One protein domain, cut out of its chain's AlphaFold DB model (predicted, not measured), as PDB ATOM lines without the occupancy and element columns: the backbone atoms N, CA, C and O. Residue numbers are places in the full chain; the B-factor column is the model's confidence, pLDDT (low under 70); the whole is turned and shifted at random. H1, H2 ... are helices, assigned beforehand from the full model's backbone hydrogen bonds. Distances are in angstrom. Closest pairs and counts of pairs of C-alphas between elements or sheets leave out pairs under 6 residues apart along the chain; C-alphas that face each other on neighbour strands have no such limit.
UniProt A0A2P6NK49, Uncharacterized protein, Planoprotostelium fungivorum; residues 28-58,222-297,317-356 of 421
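AT A GLANCE: This is residues 28 to 58, 222 to 297 and 317 to 356 of the 421 residues of an uncharacterized protein of Planoprotostelium fungivorum (UniProt A0A2P6NK49). Two long helices, H4 and H7, cross at the core; H6 packs on both, H3 folds back on H4, and H2 runs side by side with H7. H1 packs on the last part of H4, and short H5 touches no helix. The printed part has 147 residues with seven named helices, H1 to H7 in order, and no named strand: all helix. It is compact, with a radius of gyration of the C-alphas of 14.5 A and spans of 43, 32 and 30 A.

IN THESE COORDINATES: H1, residues 28 to 42, is 21.2 A long and begins at C-alpha 28, (204.205, 219.473, 136.063). H2 is residues 46 to 53, H3 residues 222 to 235, H4 residues 241 to 260, 27.0 A long, H5 residues 287 to 292 and H6 residues 324 to 331. H7, residues 336 to 356, is 30.0 A long and ends at C-alpha 356, (211.515, 216.264, 162.519).

HOW THE PARTS SIT: The hub, H4, touches H1, closest at the C-alphas of Phe 35 and Ala 258, 5.3 A. H3 and H4 form a helical hairpin, with the C-alphas of Leu 233 and Arg 241 closest at 5.5 A. H4 touches H6 at a steep tilt of 45 degrees, C-alphas 251 and 324 being closest at 4.7 A. H2 touches H7 at a shallow tilt of 8 degrees, closest at C-alphas 51 and 350, 4.4 A. Every O i to N i+4 pair is within hydrogen-bond range in H1, H5 and H6, against 2 of 4 in H2, 8 of 10 in H3, 13 of 16 in H4 and 11 of 17 in H7.

THE WHOLE: The cuts leave C-alphas 58 and 222 21.4 A apart and C-alphas 297 and 317 25.4 A apart. The link from H4 to H5 is long. Residues 274 to 297 are among those under pLDDT 70.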
ATOM      1  N   SER A  28     203.669 219.581 134.701       61.62
ATOM      2  CA  SER A  28     204.205 219.473 136.063       61.62
ATOM      3  C   SER A  28     203.505 218.413 136.925       61.62
ATOM      4  O   SER A  28     204.196 217.711 137.648       61.62
ATOM      5  N   GLU A  29     202.183 218.219 136.843       66.81
ATOM      6  CA  GLU A  29     201.483 217.195 137.651       66.81
ATOM      7  C   GLU A  29     201.848 215.784 137.214       66.81
ATOM      8  O   GLU A  29     202.103 214.928 138.049       66.81
ATOM      9  N   GLU A  30     201.969 215.553 135.907       72.00
ATOM     10  CA  GLU A  30     202.459 214.280 135.372       72.00
ATOM     11  C   GLU A  30     203.866 213.958 135.895       72.00
ATOM     12  O   GLU A  30     204.165 212.813 136.228       72.00
ATOM     13  N   GLN A  31     204.724 214.976 136.016       77.25
ATOM     14  CA  GLN A  31     206.079 214.828 136.544       77.25
ATOM     15  C   GLN A  31     206.104 214.605 138.060       77.25
ATOM     16  O   GLN A  31     206.910 213.809 138.538       77.25
ATOM     17  N   LEU A  32     205.231 215.267 138.819       79.06
ATOM     18  CA  LEU A  32     205.105 215.025 140.257       79.06
ATOM     19  C   LEU A  32     204.528 213.629 140.528       79.06
ATOM     20  O   LEU A  32     205.070 212.881 141.340       79.06
ATOM     21  N   ASN A  33     203.498 213.241 139.775       82.00
ATOM     22  CA  ASN A  33     202.895 211.913 139.828       82.00
ATOM     23  C   ASN A  33     203.892 210.821 139.449       82.00
ATOM     24  O   ASN A  33     203.856 209.749 140.041       82.00
ATOM     25  N   TYR A  34     204.800 211.078 138.503       83.88
ATOM     26  CA  TYR A  34     205.900 210.162 138.212       83.88
ATOM     27  C   TYR A  34     206.710 209.852 139.479       83.88
ATOM     28  O   TYR A  34     206.850 208.684 139.827       83.88
ATOM     29  N   PHE A  35     207.171 210.866 140.218       84.75
ATOM     30  CA  PHE A  35     207.958 210.640 141.435       84.75
ATOM     31  C   PHE A  35     207.155 209.954 142.548       84.75
ATOM     32  O   PHE A  35     207.659 209.018 143.168       84.75
ATOM     33  N   TYR A  36     205.895 210.346 142.758       83.88
ATOM     34  CA  TYR A  36     205.014 209.650 143.703       83.88
ATOM     35  C   TYR A  36     204.822 208.177 143.334       83.88
ATOM     36  O   TYR A  36     204.869 207.306 144.200       83.88
ATOM     37  N   ASN A  37     204.610 207.883 142.051       84.31
ATOM     38  CA  ASN A  37     204.443 206.516 141.573       84.31
ATOM     39  C   ASN A  37     205.720 205.699 141.766       84.31
ATOM     40  O   ASN A  37     205.629 204.573 142.246       84.31
ATOM     41  N   GLU A  38     206.891 206.264 141.471       84.88
ATOM     42  CA  GLU A  38     208.180 205.611 141.724       84.88
ATOM     43  C   GLU A  38     208.354 205.271 143.212       84.88
ATOM     44  O   GLU A  38     208.654 204.125 143.557       84.88
ATOM     45  N   LEU A  39     208.084 206.224 144.112       82.38
ATOM     46  CA  LEU A  39     208.150 205.997 145.559       82.38
ATOM     47  C   LEU A  39     207.138 204.944 146.032       82.38
ATOM     48  O   LEU A  39     207.475 204.101 146.862       82.38
ATOM     49  N   ASN A  40     205.922 204.947 145.488       82.06
ATOM     50  CA  ASN A  40     204.878 203.986 145.848       82.06
ATOM     51  C   ASN A  40     205.156 202.570 145.325       82.06
ATOM     52  O   ASN A  40     204.881 201.594 146.020       82.06
ATOM     53  N   GLN A  41     205.676 202.443 144.102       86.56
ATOM     54  CA  GLN A  41     205.928 201.148 143.462       86.56
ATOM     55  C   GLN A  41     207.206 200.490 143.971       86.56
ATOM     56  O   GLN A  41     207.270 199.266 144.097       86.56
ATOM     57  N   HIS A  42     208.236 201.287 144.246       88.44
ATOM     58  CA  HIS A  42     209.571 200.771 144.527       88.44
ATOM     59  C   HIS A  42     210.038 201.033 145.959       88.44
ATOM     60  O   HIS A  42     211.031 200.434 146.387       88.44
ATOM     61  N   GLY A  43     209.319 201.863 146.712       88.69
ATOM     62  CA  GLY A  43     209.703 202.282 148.050       88.69
ATOM     63  C   GLY A  43     210.891 203.244 148.047       88.69
ATOM     64  O   GLY A  43     211.528 203.512 147.025       88.69
ATOM     65  N   THR A  44     211.211 203.743 149.237       91.62
ATOM     66  CA  THR A  44     212.390 204.580 149.464       91.62
ATOM     67  C   THR A  44     213.663 203.781 149.194       91.62
ATOM     68  O   THR A  44     213.803 202.630 149.611       91.62
ATOM     69  N   ILE A  45     214.589 204.399 148.468       93.88
ATOM     70  CA  ILE A  45     215.894 203.822 148.149       93.88
ATOM     71  C   ILE A  45     216.698 203.587 149.433       93.88
ATOM     72  O   ILE A  45     216.598 204.373 150.372       93.88
ATOM     73  N   GLU A  46     217.507 202.522 149.455       95.38
ATOM     74  CA  GLU A  46     218.280 202.095 150.630       95.38
ATOM     75  C   GLU A  46     219.093 203.236 151.248       95.38
ATOM     76  O   GLU A  46     219.013 203.459 152.452       95.38
ATOM     77  N   GLU A  47     219.806 204.012 150.421       96.31
ATOM     78  CA  GLU A  47     220.631 205.125 150.895       96.31
ATOM     79  C   GLU A  47     219.825 206.214 151.633       96.31
ATOM     80  O   GLU A  47     220.390 206.936 152.448       96.31
ATOM     81  N   TYR A  48     218.515 206.334 151.391       97.00
ATOM     82  CA  TYR A  48     217.659 207.374 151.976       97.00
ATOM     83  C   TYR A  48     216.769 206.874 153.119       97.00
ATOM     84  O   TYR A  48     216.068 207.679 153.736       97.00
ATOM     85  N   LYS A  49     216.777 205.568 153.423       96.25
ATOM     86  CA  LYS A  49     215.895 204.979 154.444       96.25
ATOM     87  C   LYS A  49     216.058 205.635 155.803       96.25
ATOM     88  O   LYS A  49     215.065 206.033 156.395       96.25
ATOM     89  N   ARG A  50     217.301 205.839 156.246       96.62
ATOM     90  CA  ARG A  50     217.586 206.459 157.542       96.62
ATOM     91  C   ARG A  50     216.989 207.861 157.669       96.62
ATOM     92  O   ARG A  50     216.394 208.170 158.696       96.62
ATOM     93  N   ALA A  51     217.108 208.684 156.624       96.50
ATOM     94  CA  ALA A  51     216.503 210.015 156.599       96.50
ATOM     95  C   ALA A  51     214.977 209.941 156.753       96.50
ATOM     96  O   ALA A  51     214.393 210.731 157.486       96.50
ATOM     97  N   LYS A  52     214.325 208.969 156.103       96.00
ATOM     98  CA  LYS A  52     212.877 208.766 156.221       96.00
ATOM     99  C   LYS A  52     212.463 208.227 157.593       96.00
ATOM    100  O   LYS A  52     211.513 208.729 158.176       96.00
ATOM    101  N   GLU A  53     213.161 207.216 158.097       95.94
ATOM    102  CA  GLU A  53     212.801 206.476 159.316       95.94
ATOM    103  C   GLU A  53     212.976 207.288 160.604       95.94
ATOM    104  O   GLU A  53     212.329 206.988 161.602       95.94
ATOM    105  N   GLN A  54     213.827 208.319 160.604       96.00
ATOM    106  CA  GLN A  54     214.017 209.169 161.783       96.00
ATOM    107  C   GLN A  54     212.937 210.253 161.954       96.00
ATOM    108  O   GLN A  54     212.925 210.946 162.970       96.00
ATOM    109  N   VAL A  55     212.054 210.434 160.968       97.50
ATOM    110  CA  VAL A  55     210.954 211.400 161.039       97.50
ATOM    111  C   VAL A  55     209.890 210.896 162.017       97.50
ATOM    112  O   VAL A  55     209.364 209.801 161.864       97.50
ATOM    113  N   PHE A  56     209.557 211.718 163.012       97.69
ATOM    114  CA  PHE A  56     208.546 211.424 164.029       97.69
ATOM    115  C   PHE A  56     207.140 211.913 163.652       97.69
ATOM    116  O   PHE A  56     206.143 211.314 164.051       97.69
ATOM    117  N   VAL A  57     207.041 213.026 162.920       97.00
ATOM    118  CA  VAL A  57     205.740 213.550 162.477       97.00
ATOM    119  C   VAL A  57     205.159 212.687 161.369       97.00
ATOM    120  O   VAL A  57     205.898 212.115 160.569       97.00
ATOM    121  N   LYS A  58     203.828 212.651 161.292       95.81
ATOM    122  CA  LYS A  58     203.138 211.943 160.217       95.81
ATOM    123  C   LYS A  58     203.611 212.384 158.843       95.81
ATOM    124  O   LYS A  58     203.713 213.585 158.569       95.81
ATOM    125  N   GLN A 222     215.988 226.279 154.694       94.00
ATOM    126  CA  GLN A 222     216.866 227.440 154.685       94.00
ATOM    127  C   GLN A 222     218.242 227.093 155.269       94.00
ATOM    128  O   GLN A 222     219.261 227.318 154.624       94.00
ATOM    129  N   ARG A 223     218.272 226.463 156.450       90.12
ATOM    130  CA  ARG A 223     219.520 226.167 157.167       90.12
ATOM    131  C   ARG A 223     220.367 225.074 156.531       90.12
ATOM    132  O   ARG A 223     221.589 225.144 156.609       90.12
ATOM    133  N   VAL A 224     219.741 224.044 155.967       89.44
ATOM    134  CA  VAL A 224     220.460 222.872 155.439       89.44
ATOM    135  C   VAL A 224     220.920 223.094 154.004       89.44
ATOM    136  O   VAL A 224     221.986 222.609 153.630       89.44
ATOM    137  N   PHE A 225     220.149 223.838 153.209       90.25
ATOM    138  CA  PHE A 225     220.417 223.982 151.781       90.25
ATOM    139  C   PHE A 225     220.770 225.412 151.383       90.25
ATOM    140  O   PHE A 225     221.807 225.642 150.762       90.25
ATOM    141  N   ILE A 226     219.935 226.387 151.735       90.38
ATOM    142  CA  ILE A 226     220.013 227.730 151.152       90.38
ATOM    143  C   ILE A 226     221.119 228.584 151.777       90.38
ATOM    144  O   ILE A 226     221.961 229.101 151.046       90.38
ATOM    145  N   ASP A 227     221.182 228.696 153.104       86.62
ATOM    146  CA  ASP A 227     222.210 229.485 153.798       86.62
ATOM    147  C   ASP A 227     223.633 228.974 153.507       86.62
ATOM    148  O   ASP A 227     224.519 229.795 153.220       86.62
ATOM    149  N   PRO A 228     223.896 227.648 153.501       82.62
ATOM    150  CA  PRO A 228     225.203 227.135 153.109       82.62
ATOM    151  C   PRO A 228     225.529 227.422 151.640       82.62
ATOM    152  O   PRO A 228     226.659 227.800 151.330       82.62
ATOM    153  N   THR A 229     224.538 227.335 150.746       84.38
ATOM    154  CA  THR A 229     224.708 227.693 149.329       84.38
ATOM    155  C   THR A 229     225.083 229.166 149.171       84.38
ATOM    156  O   THR A 229     226.071 229.480 148.511       84.38
ATOM    157  N   HIS A 230     224.366 230.076 149.837       83.19
ATOM    158  CA  HIS A 230     224.698 231.504 149.856       83.19
ATOM    159  C   HIS A 230     226.109 231.763 150.369       83.19
ATOM    160  O   HIS A 230     226.851 232.550 149.782       83.19
ATOM    161  N   THR A 231     226.481 231.093 151.459       78.81
ATOM    162  CA  THR A 231     227.807 231.218 152.072       78.81
ATOM    163  C   THR A 231     228.901 230.778 151.099       78.81
ATOM    164  O   THR A 231     229.879 231.503 150.909       78.81
ATOM    165  N   CYS A 232     228.707 229.636 150.437       75.38
ATOM    166  CA  CYS A 232     229.618 229.098 149.430       75.38
ATOM    167  C   CYS A 232     229.768 230.056 148.235       75.38
ATOM    168  O   CYS A 232     230.878 230.483 147.914       75.38
ATOM    169  N   LEU A 233     228.655 230.491 147.633       76.62
ATOM    170  CA  LEU A 233     228.666 231.405 146.484       76.62
ATOM    171  C   LEU A 233     229.292 232.760 146.822       76.62
ATOM    172  O   LEU A 233     230.034 233.317 146.012       76.62
ATOM    173  N   HIS A 234     229.043 233.280 148.027       78.19
ATOM    174  CA  HIS A 234     229.654 234.519 148.497       78.19
ATOM    175  C   HIS A 234     231.180 234.406 148.597       78.19
ATOM    176  O   HIS A 234     231.899 235.295 148.145       78.19
ATOM    177  N   GLN A 235     231.693 233.308 149.155       69.00
ATOM    178  CA  GLN A 235     233.137 233.085 149.288       69.00
ATOM    179  C   GLN A 235     233.832 232.902 147.941       69.00
ATOM    180  O   GLN A 235     234.963 233.354 147.762       69.00
ATOM    181  N   LEU A 236     233.133 232.296 146.986       69.62
ATOM    182  CA  LEU A 236     233.607 232.125 145.617       69.62
ATOM    183  C   LEU A 236     233.501 233.419 144.792       69.62
ATOM    184  O   LEU A 236     234.014 233.479 143.677       69.62
ATOM    185  N   GLY A 237     232.874 234.472 145.334       70.06
ATOM    186  CA  GLY A 237     232.633 235.728 144.623       70.06
ATOM    187  C   GLY A 237     231.704 235.549 143.424       70.06
ATOM    188  O   GLY A 237     231.853 236.248 142.422       70.06
ATOM    189  N   CYS A 238     230.792 234.576 143.493       71.50
ATOM    190  CA  CYS A 238     229.925 234.230 142.380       71.50
ATOM    191  C   CYS A 238     228.806 235.267 142.210       71.50
ATOM    192  O   CYS A 238     228.094 235.602 143.158       71.50
ATOM    193  N   MET A 239     228.615 235.733 140.974       72.25
ATOM    194  CA  MET A 239     227.578 236.713 140.628       72.25
ATOM    195  C   MET A 239     226.155 236.139 140.718       72.25
ATOM    196  O   MET A 239     225.195 236.900 140.764       72.25
ATOM    197  N   THR A 240     226.001 234.811 140.761       74.56
ATOM    198  CA  THR A 240     224.700 234.125 140.857       74.56
ATOM    199  C   THR A 240     224.253 233.880 142.298       74.56
ATOM    200  O   THR A 240     223.347 233.087 142.537       74.56
ATOM    201  N   ARG A 241     224.848 234.561 143.287       73.50
ATOM    202  CA  ARG A 241     224.450 234.434 144.700       73.50
ATOM    203  C   ARG A 241     222.941 234.615 144.898       73.50
ATOM    204  O   ARG A 241     222.308 233.794 145.553       73.50
ATOM    205  N   ASP A 242     222.358 235.629 144.267       78.44
ATOM    206  CA  ASP A 242     220.929 235.944 144.403       78.44
ATOM    207  C   ASP A 242     220.013 234.940 143.678       78.44
ATOM    208  O   ASP A 242     218.790 235.008 143.794       78.44
ATOM    209  N   ASP A 243     220.582 234.011 142.903       84.88
ATOM    210  CA  ASP A 243     219.851 232.920 142.259       84.88
ATOM    211  C   ASP A 243     219.697 231.697 143.190       84.88
ATOM    212  O   ASP A 243     218.955 230.774 142.846       84.88
ATOM    213  N   ALA A 244     220.351 231.665 144.363       86.69
ATOM    214  CA  ALA A 244     220.340 230.504 145.261       86.69
ATOM    215  C   ALA A 244     218.946 230.199 145.813       86.69
ATOM    216  O   ALA A 244     218.507 229.053 145.765       86.69
ATOM    217  N   ASP A 245     218.209 231.220 146.252       88.94
ATOM    218  CA  ASP A 245     216.839 231.056 146.753       88.94
ATOM    219  C   ASP A 245     215.874 230.570 145.671       88.94
ATOM    220  O   ASP A 245     214.894 229.880 145.970       88.94
ATOM    221  N   VAL A 246     216.146 230.926 144.415       89.75
ATOM    222  CA  VAL A 246     215.264 230.680 143.276       89.75
ATOM    223  C   VAL A 246     215.611 229.348 142.619       89.75
ATOM    224  O   VAL A 246     214.862 228.385 142.743       89.75
ATOM    225  N   HIS A 247     216.752 229.288 141.938       88.62
ATOM    226  CA  HIS A 247     217.169 228.162 141.107       88.62
ATOM    227  C   HIS A 247     217.751 227.032 141.959       88.62
ATOM    228  O   HIS A 247     217.385 225.863 141.793       88.62
ATOM    229  N   GLY A 248     218.605 227.387 142.929       89.31
ATOM    230  CA  GLY A 248     219.107 226.432 143.915       89.31
ATOM    231  C   GLY A 248     217.958 225.838 144.724       89.31
ATOM    232  O   GLY A 248     217.763 224.625 144.777       89.31
ATOM    233  N   GLY A 249     217.103 226.715 145.242       91.94
ATOM    234  CA  GLY A 249     215.942 226.335 146.019       91.94
ATOM    235  C   GLY A 249     214.965 225.432 145.269       91.94
ATOM    236  O   GLY A 249     214.491 224.449 145.835       91.94
ATOM    237  N   ASN A 250     214.697 225.700 143.996       91.62
ATOM    238  CA  ASN A 250     213.855 224.845 143.162       91.62
ATOM    239  C   ASN A 250     214.477 223.451 142.938       91.62
ATOM    240  O   ASN A 250     213.784 222.441 143.057       91.62
ATOM    241  N   THR A 251     215.794 223.379 142.718       91.69
ATOM    242  CA  THR A 251     216.521 222.106 142.570       91.69
ATOM    243  C   THR A 251     216.497 221.281 143.858       91.69
ATOM    244  O   THR A 251     216.131 220.107 143.835       91.69
ATOM    245  N   TYR A 252     216.808 221.892 145.004       93.50
ATOM    246  CA  TYR A 252     216.774 221.205 146.300       93.50
ATOM    247  C   TYR A 252     215.363 220.759 146.695       93.50
ATOM    248  O   TYR A 252     215.184 219.665 147.225       93.50
ATOM    249  N   SER A 253     214.347 221.568 146.386       93.25
ATOM    250  CA  SER A 253     212.945 221.194 146.605       93.25
ATOM    251  C   SER A 253     212.559 219.978 145.756       93.25
ATOM    252  O   SER A 253     211.893 219.073 146.251       93.25
ATOM    253  N   ALA A 254     213.009 219.918 144.496       92.88
ATOM    254  CA  ALA A 254     212.761 218.770 143.625       92.88
ATOM    255  C   ALA A 254     213.425 217.490 144.157       92.88
ATOM    256  O   ALA A 254     212.829 216.418 144.080       92.88
ATOM    257  N   LEU A 255     214.623 217.600 144.741       94.31
ATOM    258  CA  LEU A 255     215.305 216.480 145.394       94.31
ATOM    259  C   LEU A 255     214.550 215.982 146.630       94.31
ATOM    260  O   LEU A 255     214.318 214.780 146.743       94.31
ATOM    261  N   LEU A 256     214.134 216.880 147.529       95.94
ATOM    262  CA  LEU A 256     213.350 216.520 148.719       95.94
ATOM    263  C   LEU A 256     212.045 215.815 148.341       95.94
ATOM    264  O   LEU A 256     211.717 214.767 148.899       95.94
ATOM    265  N   PHE A 257     211.348 216.350 147.343       94.50
ATOM    266  CA  PHE A 257     210.115 215.767 146.842       94.50
ATOM    267  C   PHE A 257     210.348 214.395 146.197       94.50
ATOM    268  O   PHE A 257     209.691 213.423 146.551       94.50
ATOM    269  N   ALA A 258     211.316 214.271 145.288       94.56
ATOM    270  CA  ALA A 258     211.542 213.012 144.581       94.56
ATOM    271  C   ALA A 258     212.049 211.888 145.497       94.56
ATOM    272  O   ALA A 258     211.723 210.725 145.278       94.56
ATOM    273  N   THR A 259     212.848 212.214 146.515       95.75
ATOM    274  CA  THR A 259     213.484 211.210 147.385       95.75
ATOM    275  C   THR A 259     212.643 210.835 148.601       95.75
ATOM    276  O   THR A 259     212.626 209.666 148.992       95.75
ATOM    277  N   LEU A 260     211.951 211.811 149.194       95.31
ATOM    278  CA  LEU A 260     211.239 211.661 150.460       95.31
ATOM    279  C   LEU A 260     209.767 212.090 150.383       95.31
ATOM    280  O   LEU A 260     209.134 212.127 151.424       95.31
ATOM    281  N   ALA A 261     209.225 212.441 149.212       93.81
ATOM    282  CA  ALA A 261     207.875 213.005 149.049       93.81
ATOM    283  C   ALA A 261     207.612 214.300 149.843       93.81
ATOM    284  O   ALA A 261     206.474 214.741 149.959       93.81
ATOM    285  N   ILE A 262     208.655 214.965 150.350       94.44
ATOM    286  CA  ILE A 262     208.493 216.184 151.147       94.44
ATOM    287  C   ILE A 262     208.210 217.359 150.216       94.44
ATOM    288  O   ILE A 262     209.043 217.715 149.379       94.44
ATOM    289  N   MET A 263     207.050 217.989 150.392       92.25
ATOM    290  CA  MET A 263     206.651 219.165 149.632       92.25
ATOM    291  C   MET A 263     206.853 220.424 150.476       92.25
ATOM    292  O   MET A 263     206.395 220.533 151.613       92.25
ATOM    293  N   LEU A 264     207.574 221.388 149.916       92.62
ATOM    294  CA  LEU A 264     207.777 222.698 150.531       92.62
ATOM    295  C   LEU A 264     206.617 223.641 150.174       92.62
ATOM    296  O   LEU A 264     205.903 223.400 149.190       92.62
ATOM    297  N   PRO A 265     206.439 224.759 150.897       87.69
ATOM    298  CA  PRO A 265     205.472 225.794 150.540       87.69
ATOM    299  C   PRO A 265     206.011 226.637 149.376       87.69
ATOM    300  O   PRO A 265     206.175 227.848 149.458       87.69
ATOM    301  N   ARG A 266     206.369 225.974 148.277       85.56
ATOM    302  CA  ARG A 266     206.771 226.568 147.008       85.56
ATOM    303  C   ARG A 266     206.527 225.557 145.898       85.56
ATOM    304  O   ARG A 266     206.892 224.392 146.028       85.56
ATOM    305  N   GLY A 267     205.901 225.987 144.809       81.88
ATOM    306  CA  GLY A 267     205.674 225.102 143.671       81.88
ATOM    307  C   GLY A 267     206.974 224.816 142.918       81.88
ATOM    308  O   GLY A 267     207.804 225.709 142.737       81.88
ATOM    309  N   LEU A 268     207.119 223.570 142.475       86.75
ATOM    310  CA  LEU A 268     208.280 223.084 141.734       86.75
ATOM    311  C   LEU A 268     208.191 223.480 140.260       86.75
ATOM    312  O   LEU A 268     207.238 223.124 139.566       86.75
ATOM    313  N   PHE A 269     209.220 224.160 139.759       88.25
ATOM    314  CA  PHE A 269     209.387 224.417 138.333       88.25
ATOM    315  C   PHE A 269     210.430 223.453 137.759       88.25
ATOM    316  O   PHE A 269     211.604 223.771 137.613       88.25
ATOM    317  N   LEU A 270     210.013 222.227 137.450       87.50
ATOM    318  CA  LEU A 270     210.938 221.138 137.111       87.50
ATOM    319  C   LEU A 270     211.713 221.328 135.792       87.50
ATOM    320  O   LEU A 270     212.685 220.618 135.562       87.50
ATOM    321  N   GLN A 271     211.290 222.272 134.945       86.19
ATOM    322  CA  GLN A 271     211.932 222.623 133.668       86.19
ATOM    323  C   GLN A 271     212.866 223.837 133.772       86.19
ATOM    324  O   GLN A 271     213.292 224.373 132.754       86.19
ATOM    325  N   ASP A 272     213.142 224.300 134.989       83.06
ATOM    326  CA  ASP A 272     214.103 225.370 135.222       83.06
ATOM    327  C   ASP A 272     215.505 224.997 134.738       83.06
ATOM    328  O   ASP A 272     215.859 223.819 134.672       83.06
ATOM    329  N   GLU A 273     216.324 226.005 134.456       77.81
ATOM    330  CA  GLU A 273     217.739 225.796 134.175       77.81
ATOM    331  C   GLU A 273     218.511 225.681 135.494       77.81
ATOM    332  O   GLU A 273     218.491 226.581 136.338       77.81
ATOM    333  N   ALA A 274     219.233 224.576 135.672       68.12
ATOM    334  CA  ALA A 274     220.165 224.406 136.775       68.12
ATOM    335  C   ALA A 274     221.401 225.295 136.534       68.12
ATOM    336  O   ALA A 274     222.368 224.886 135.899       68.12
ATOM    337  N   LYS A 275     221.375 226.544 137.015       68.38
ATOM    338  CA  LYS A 275     222.426 227.554 136.761       68.38
ATOM    339  C   LYS A 275     223.730 227.378 137.575       68.38
ATOM    340  O   LYS A 275     224.330 228.370 137.980       68.38
ATOM    341  N   GLY A 276     224.153 226.152 137.896       61.44
ATOM    342  CA  GLY A 276     225.344 225.927 138.746       61.44
ATOM    343  C   GLY A 276     225.224 226.537 140.153       61.44
ATOM    344  O   GLY A 276     226.209 226.830 140.814       61.44
ATOM    345  N   VAL A 277     223.999 226.788 140.622       66.19
ATOM    346  CA  VAL A 277     223.732 227.441 141.919       66.19
ATOM    347  C   VAL A 277     223.652 226.422 143.058       66.19
ATOM    348  O   VAL A 277     223.337 226.777 144.186       66.19
ATOM    349  N   CYS A 278     223.901 225.144 142.765       67.06
ATOM    350  CA  CYS A 278     223.765 224.041 143.716       67.06
ATOM    351  C   CYS A 278     225.113 223.412 144.107       67.06
ATOM    352  O   CYS A 278     225.150 222.318 144.671       67.06
ATOM    353  N   ASP A 279     226.220 224.098 143.812       64.50
ATOM    354  CA  ASP A 279     227.592 223.594 143.970       64.50
ATOM    355  C   ASP A 279     227.959 223.249 145.422       64.50
ATOM    356  O   ASP A 279     228.904 222.502 145.661       64.50
ATOM    357  N   TYR A 280     227.182 223.719 146.403       65.88
ATOM    358  CA  TYR A 280     227.327 223.340 147.812       65.88
ATOM    359  C   TYR A 280     227.168 221.833 148.060       65.88
ATOM    360  O   TYR A 280     227.755 221.290 148.993       65.88
ATOM    361  N   LEU A 281     226.384 221.149 147.227       66.06
ATOM    362  CA  LEU A 281     226.223 219.705 147.322       66.06
ATOM    363  C   LEU A 281     227.362 218.938 146.634       66.06
ATOM    364  O   LEU A 281     227.330 217.717 146.619       66.06
ATOM    365  N   ARG A 282     228.357 219.596 146.030       66.75
ATOM    366  CA  ARG A 282     229.452 218.897 145.347       66.75
ATOM    367  C   ARG A 282     230.158 217.925 146.311       66.75
ATOM    368  O   ARG A 282     230.451 218.323 147.440       66.75
ATOM    369  N   PRO A 283     230.482 216.689 145.869       59.88
ATOM    370  CA  PRO A 283     231.242 215.753 146.680       59.88
ATOM    371  C   PRO A 283     232.519 216.432 147.187       59.88
ATOM    372  O   PRO A 283     233.284 216.952 146.370       59.88
ATOM    373  N   PRO A 284     232.740 216.471 148.506       55.44
ATOM    374  CA  PRO A 284     233.875 217.168 149.070       55.44
ATOM    375  C   PRO A 284     235.164 216.467 148.656       55.44
ATOM    376  O   PRO A 284     235.245 215.235 148.667       55.44
ATOM    377  N   GLU A 285     236.191 217.247 148.337       55.56
ATOM    378  CA  GLU A 285     237.521 216.699 148.072       55.56
ATOM    379  C   GLU A 285     238.153 216.204 149.389       55.56
ATOM    380  O   GLU A 285     239.025 215.334 149.378       55.56
ATOM    381  N   THR A 286     237.664 216.686 150.547       47.38
ATOM    382  CA  THR A 286     238.133 216.268 151.878       47.38
ATOM    383  C   THR A 286     237.025 216.009 152.915       47.38
ATOM    384  O   THR A 286     235.981 216.653 152.968       47.38
ATOM    385  N   ARG A 287     237.280 215.094 153.864       38.94
ATOM    386  CA  ARG A 287     236.365 214.736 154.976       38.94
ATOM    387  C   ARG A 287     235.932 215.929 155.849       38.94
ATOM    388  O   ARG A 287     234.890 215.867 156.498       38.94
ATOM    389  N   GLN A 288     236.725 216.996 155.887       41.88
ATOM    390  CA  GLN A 288     236.459 218.189 156.690       41.88
ATOM    391  C   GLN A 288     235.419 219.112 156.033       41.88
ATOM    392  O   GLN A 288     234.594 219.681 156.739       41.88
ATOM    393  N   GLU A 289     235.379 219.173 154.701       52.19
ATOM    394  CA  GLU A 289     234.297 219.819 153.941       52.19
ATOM    395  C   GLU A 289     232.973 219.053 154.118       52.19
ATOM    396  O   GLU A 289     231.936 219.665 154.365       52.19
ATOM    397  N   ALA A 290     233.025 217.713 154.134       46.25
ATOM    398  CA  ALA A 290     231.865 216.854 154.400       46.25
ATOM    399  C   ALA A 290     231.265 217.065 155.803       46.25
ATOM    400  O   ALA A 290     230.051 217.114 155.971       46.25
ATOM    401  N   LEU A 291     232.115 217.185 156.829       40.59
ATOM    402  CA  LEU A 291     231.690 217.384 158.221       40.59
ATOM    403  C   LEU A 291     231.152 218.801 158.477       40.59
ATOM    404  O   LEU A 291     230.275 218.977 159.324       40.59
ATOM    405  N   MET A 292     231.640 219.801 157.738       49.00
ATOM    406  CA  MET A 292     231.139 221.177 157.815       49.00
ATOM    407  C   MET A 292     229.773 221.363 157.141       49.00
ATOM    408  O   MET A 292     229.028 222.247 157.553       49.00
ATOM    409  N   ALA A 293     229.398 220.490 156.203       50.03
ATOM    410  CA  ALA A 293     228.063 220.469 155.605       50.03
ATOM    411  C   ALA A 293     226.953 219.930 156.540       50.03
ATOM    412  O   ALA A 293     225.768 220.137 156.286       50.03
ATOM    413  N   VAL A 294     227.321 219.235 157.628       47.94
ATOM    414  CA  VAL A 294     226.393 218.415 158.442       47.94
ATOM    415  C   VAL A 294     226.253 218.908 159.894       47.94
ATOM    416  O   VAL A 294     225.445 218.367 160.646       47.94
ATOM    417  N   SER A 295     226.978 219.953 160.321       48.56
ATOM    418  CA  SER A 295     226.872 220.497 161.689       48.56
ATOM    419  C   SER A 295     226.240 221.899 161.712       48.56
ATOM    420  O   SER A 295     226.953 222.879 161.494       48.56
ATOM    421  N   PRO A 296     224.927 222.038 162.001       46.44
ATOM    422  CA  PRO A 296     224.217 223.321 161.946       46.44
ATOM    423  C   PRO A 296     224.415 224.215 163.178       46.44
ATOM    424  O   PRO A 296     224.024 225.380 163.141       46.44
ATOM    425  N   LYS A 297     224.929 223.682 164.299       43.16
ATOM    426  CA  LYS A 297     224.880 224.381 165.599       43.16
ATOM    427  C   LYS A 297     226.098 225.287 165.878       43.16
ATOM    428  O   LYS A 297     225.905 226.292 166.550       43.16
ATOM    429  N   PHE A 317     227.511 219.366 139.831       69.00
ATOM    430  CA  PHE A 317     226.511 218.939 140.811       69.00
ATOM    431  C   PHE A 317     226.645 217.433 141.123       69.00
ATOM    432  O   PHE A 317     227.202 216.693 140.313       69.00
ATOM    433  N   ILE A 318     226.117 216.950 142.266       78.19
ATOM    434  CA  ILE A 318     226.148 215.511 142.641       78.19
ATOM    435  C   ILE A 318     225.630 214.625 141.505       78.19
ATOM    436  O   ILE A 318     226.154 213.540 141.251       78.19
ATOM    437  N   PHE A 319     224.575 215.094 140.844       84.25
ATOM    438  CA  PHE A 319     223.938 214.403 139.739       84.25
ATOM    439  C   PHE A 319     224.063 215.233 138.463       84.25
ATOM    440  O   PHE A 319     223.759 216.427 138.484       84.25
ATOM    441  N   PRO A 320     224.443 214.627 137.328       80.75
ATOM    442  CA  PRO A 320     224.441 215.338 136.061       80.75
ATOM    443  C   PRO A 320     223.001 215.677 135.654       80.75
ATOM    444  O   PRO A 320     222.099 214.843 135.760       80.75
ATOM    445  N   GLY A 321     222.780 216.886 135.149       82.12
ATOM    446  CA  GLY A 321     221.465 217.310 134.679       82.12
ATOM    447  C   GLY A 321     221.421 218.797 134.366       82.12
ATOM    448  O   GLY A 321     222.137 219.582 134.976       82.12
ATOM    449  N   ARG A 322     220.577 219.184 133.404       82.88
ATOM    450  CA  ARG A 322     220.365 220.602 133.061       82.88
ATOM    451  C   ARG A 322     219.159 221.198 133.767       82.88
ATOM    452  O   ARG A 322     219.037 222.415 133.824       82.88
ATOM    453  N   THR A 323     218.282 220.344 134.282       88.94
ATOM    454  CA  THR A 323     217.030 220.739 134.923       88.94
ATOM    455  C   THR A 323     216.862 220.057 136.282       88.94
ATOM    456  O   THR A 323     217.397 218.959 136.486       88.94
ATOM    457  N   PRO A 324     216.072 220.639 137.206       90.31
ATOM    458  CA  PRO A 324     215.677 219.970 138.444       90.31
ATOM    459  C   PRO A 324     215.045 218.596 138.207       90.31
ATOM    460  O   PRO A 324     215.244 217.688 139.008       90.31
ATOM    461  N   LEU A 325     214.318 218.418 137.096       90.88
ATOM    462  CA  LEU A 325     213.757 217.124 136.709       90.88
ATOM    463  C   LEU A 325     214.841 216.069 136.478       90.88
ATOM    464  O   LEU A 325     214.713 214.950 136.973       90.88
ATOM    465  N   ASP A 326     215.867 216.404 135.695       90.38
ATOM    466  CA  ASP A 326     216.948 215.475 135.356       90.38
ATOM    467  C   ASP A 326     217.696 215.064 136.621       90.38
ATOM    468  O   ASP A 326     217.881 213.876 136.888       90.38
ATOM    469  N   VAL A 327     218.033 216.061 137.438       90.69
ATOM    470  CA  VAL A 327     218.694 215.888 138.729       90.69
ATOM    471  C   VAL A 327     217.871 214.991 139.658       90.69
ATOM    472  O   VAL A 327     218.391 214.010 140.188       90.69
ATOM    473  N   ALA A 328     216.573 215.264 139.811       92.88
ATOM    474  CA  ALA A 328     215.680 214.471 140.651       92.88
ATOM    475  C   ALA A 328     215.528 213.027 140.149       92.88
ATOM    476  O   ALA A 328     215.577 212.090 140.944       92.88
ATOM    477  N   LYS A 329     215.427 212.816 138.829       93.12
ATOM    478  CA  LYS A 329     215.399 211.471 138.228       93.12
ATOM    479  C   LYS A 329     216.679 210.687 138.496       93.12
ATOM    480  O   LYS A 329     216.606 209.494 138.777       93.12
ATOM    481  N   ARG A 330     217.846 211.332 138.417       92.12
ATOM    482  CA  ARG A 330     219.137 210.707 138.751       92.12
ATOM    483  C   ARG A 330     219.241 210.403 140.246       92.12
ATOM    484  O   ARG A 330     219.686 209.319 140.605       92.12
ATOM    485  N   ALA A 331     218.734 211.281 141.108       93.38
ATOM    486  CA  ALA A 331     218.725 211.058 142.552       93.38
ATOM    487  C   ALA A 331     217.915 209.825 142.979       93.38
ATOM    488  O   ALA A 331     218.246 209.206 143.992       93.38
ATOM    489  N   ILE A 332     216.896 209.438 142.205       94.38
ATOM    490  CA  ILE A 332     216.109 208.218 142.447       94.38
ATOM    491  C   ILE A 332     216.454 207.046 141.516       94.38
ATOM    492  O   ILE A 332     215.870 205.967 141.602       94.38
ATOM    493  N   SER A 333     217.417 207.231 140.618       93.12
ATOM    494  CA  SER A 333     217.907 206.169 139.746       93.12
ATOM    495  C   SER A 333     218.575 205.087 140.590       93.12
ATOM    496  O   SER A 333     219.429 205.377 141.424       93.12
ATOM    497  N   ARG A 334     218.235 203.816 140.342       93.44
ATOM    498  CA  ARG A 334     218.876 202.648 140.979       93.44
ATOM    499  C   ARG A 334     220.126 202.165 140.242       93.44
ATOM    500  O   ARG A 334     220.619 201.071 140.504       93.44
ATOM    501  N   ARG A 335     220.636 202.951 139.292       93.81
ATOM    502  CA  ARG A 335     221.868 202.614 138.575       93.81
ATOM    503  C   ARG A 335     223.063 202.687 139.526       93.81
ATOM    504  O   ARG A 335     223.095 203.517 140.439       93.81
ATOM    505  N   ALA A 336     224.045 201.819 139.292       93.38
ATOM    506  CA  ALA A 336     225.268 201.764 140.093       93.38
ATOM    507  C   ALA A 336     226.083 203.065 139.990       93.38
ATOM    508  O   ALA A 336     226.600 203.537 140.994       93.38
ATOM    509  N   GLU A 337     226.118 203.688 138.807       91.94
ATOM    510  CA  GLU A 337     226.823 204.959 138.561       91.94
ATOM    511  C   GLU A 337     226.310 206.133 139.411       91.94
ATOM    512  O   GLU A 337     227.060 207.061 139.684       91.94
ATOM    513  N   ASP A 338     225.050 206.087 139.857       92.12
ATOM    514  CA  ASP A 338     224.449 207.141 140.683       92.12
ATOM    515  C   ASP A 338     224.639 206.891 142.187       92.12
ATOM    516  O   ASP A 338     224.302 207.747 143.003       92.12
ATOM    517  N   GLN A 339     225.161 205.723 142.584       93.06
ATOM    518  CA  GLN A 339     225.167 205.281 143.979       93.06
ATOM    519  C   GLN A 339     225.931 206.220 144.913       93.06
ATOM    520  O   GLN A 339     225.430 206.547 145.989       93.06
ATOM    521  N   ASP A 340     227.124 206.658 144.523       89.19
ATOM    522  CA  ASP A 340     227.923 207.545 145.368       89.19
ATOM    523  C   ASP A 340     227.266 208.919 145.507       89.19
ATOM    524  O   ASP A 340     227.260 209.495 146.596       89.19
ATOM    525  N   GLY A 341     226.599 209.383 144.448       89.19
ATOM    526  CA  GLY A 341     225.777 210.580 144.514       89.19
ATOM    527  C   GLY A 341     224.618 210.438 145.502       89.19
ATOM    528  O   GLY A 341     224.392 211.325 146.324       89.19
ATOM    529  N   ARG A 342     223.927 209.289 145.506       92.94
ATOM    530  CA  ARG A 342     222.856 209.008 146.481       92.94
ATOM    531  C   ARG A 342     223.384 208.958 147.915       92.94
ATOM    532  O   ARG A 342     222.800 209.584 148.794       92.94
ATOM    533  N   LYS A 343     224.514 208.288 148.160       90.31
ATOM    534  CA  LYS A 343     225.160 208.271 149.487       90.31
ATOM    535  C   LYS A 343     225.553 209.668 149.960       90.31
ATOM    536  O   LYS A 343     225.538 209.935 151.155       90.31
ATOM    537  N   HIS A 344     225.943 210.551 149.045       87.00
ATOM    538  CA  HIS A 344     226.282 211.916 149.417       87.00
ATOM    539  C   HIS A 344     225.029 212.749 149.710       87.00
ATOM    540  O   HIS A 344     224.952 213.389 150.758       87.00
ATOM    541  N   LEU A 345     224.011 212.674 148.844       91.56
ATOM    542  CA  LEU A 345     222.730 213.350 149.057       91.56
ATOM    543  C   LEU A 345     222.060 212.911 150.369       91.56
ATOM    544  O   LEU A 345     221.465 213.749 151.049       91.56
ATOM    545  N   SER A 346     222.182 211.638 150.765       92.94
ATOM    546  CA  SER A 346     221.558 211.132 151.992       92.94
ATOM    547  C   SER A 346     222.000 211.887 153.247       92.94
ATOM    548  O   SER A 346     221.178 212.086 154.134       92.94
ATOM    549  N   LEU A 347     223.236 212.397 153.300       88.81
ATOM    550  CA  LEU A 347     223.731 213.200 154.425       88.81
ATOM    551  C   LEU A 347     222.922 214.490 154.609       88.81
ATOM    552  O   LEU A 347     222.598 214.875 155.732       88.81
ATOM    553  N   TYR A 348     222.556 215.139 153.504       90.69
ATOM    554  CA  TYR A 348     221.754 216.362 153.516       90.69
ATOM    555  C   TYR A 348     220.282 216.067 153.791       90.69
ATOM    556  O   TYR A 348     219.623 216.824 154.504       90.69
ATOM    557  N   LEU A 349     219.771 214.946 153.276       95.44
ATOM    558  CA  LEU A 349     218.428 214.477 153.603       95.44
ATOM    559  C   LEU A 349     218.307 214.146 155.096       95.44
ATOM    560  O   LEU A 349     217.327 214.545 155.719       95.44
ATOM    561  N   GLU A 350     219.305 213.486 155.690       94.38
ATOM    562  CA  GLU A 350     219.391 213.224 157.133       94.38
ATOM    563  C   GLU A 350     219.493 214.528 157.940       94.38
ATOM    564  O   GLU A 350     218.806 214.683 158.947       94.38
ATOM    565  N   ALA A 351     220.294 215.499 157.489       90.75
ATOM    566  CA  ALA A 351     220.396 216.807 158.137       90.75
ATOM    567  C   ALA A 351     219.069 217.586 158.107       90.75
ATOM    568  O   ALA A 351     218.699 218.209 159.102       90.75
ATOM    569  N   PHE A 352     218.331 217.527 156.993       96.44
ATOM    570  CA  PHE A 352     217.002 218.127 156.871       96.44
ATOM    571  C   PHE A 352     215.982 217.420 157.765       96.44
ATOM    572  O   PHE A 352     215.273 218.062 158.538       96.44
ATOM    573  N   THR A 353     215.928 216.089 157.697       97.44
ATOM    574  CA  THR A 353     214.947 215.291 158.447       97.44
ATOM    575  C   THR A 353     215.214 215.267 159.951       97.44
ATOM    576  O   THR A 353     214.282 215.049 160.721       97.44
ATOM    577  N   ARG A 354     216.431 215.617 160.395       96.44
ATOM    578  CA  ARG A 354     216.770 215.802 161.815       96.44
ATOM    579  C   ARG A 354     215.835 216.778 162.540       96.44
ATOM    580  O   ARG A 354     215.538 216.578 163.708       96.44
ATOM    581  N   TYR A 355     215.340 217.810 161.858       97.44
ATOM    582  CA  TYR A 355     214.401 218.785 162.435       97.44
ATOM    583  C   TYR A 355     213.029 218.196 162.787       97.44
ATOM    584  O   TYR A 355     212.230 218.850 163.453       97.44
ATOM    585  N   PHE A 356     212.762 216.980 162.322       97.94
ATOM    586  CA  PHE A 356     211.515 216.264 162.519       97.94
ATOM    587  C   PHE A 356     211.710 215.003 163.356       97.94
ATOM    588  O   PHE A 356     210.784 214.201 163.432       97.94
TER     589      PHE A 356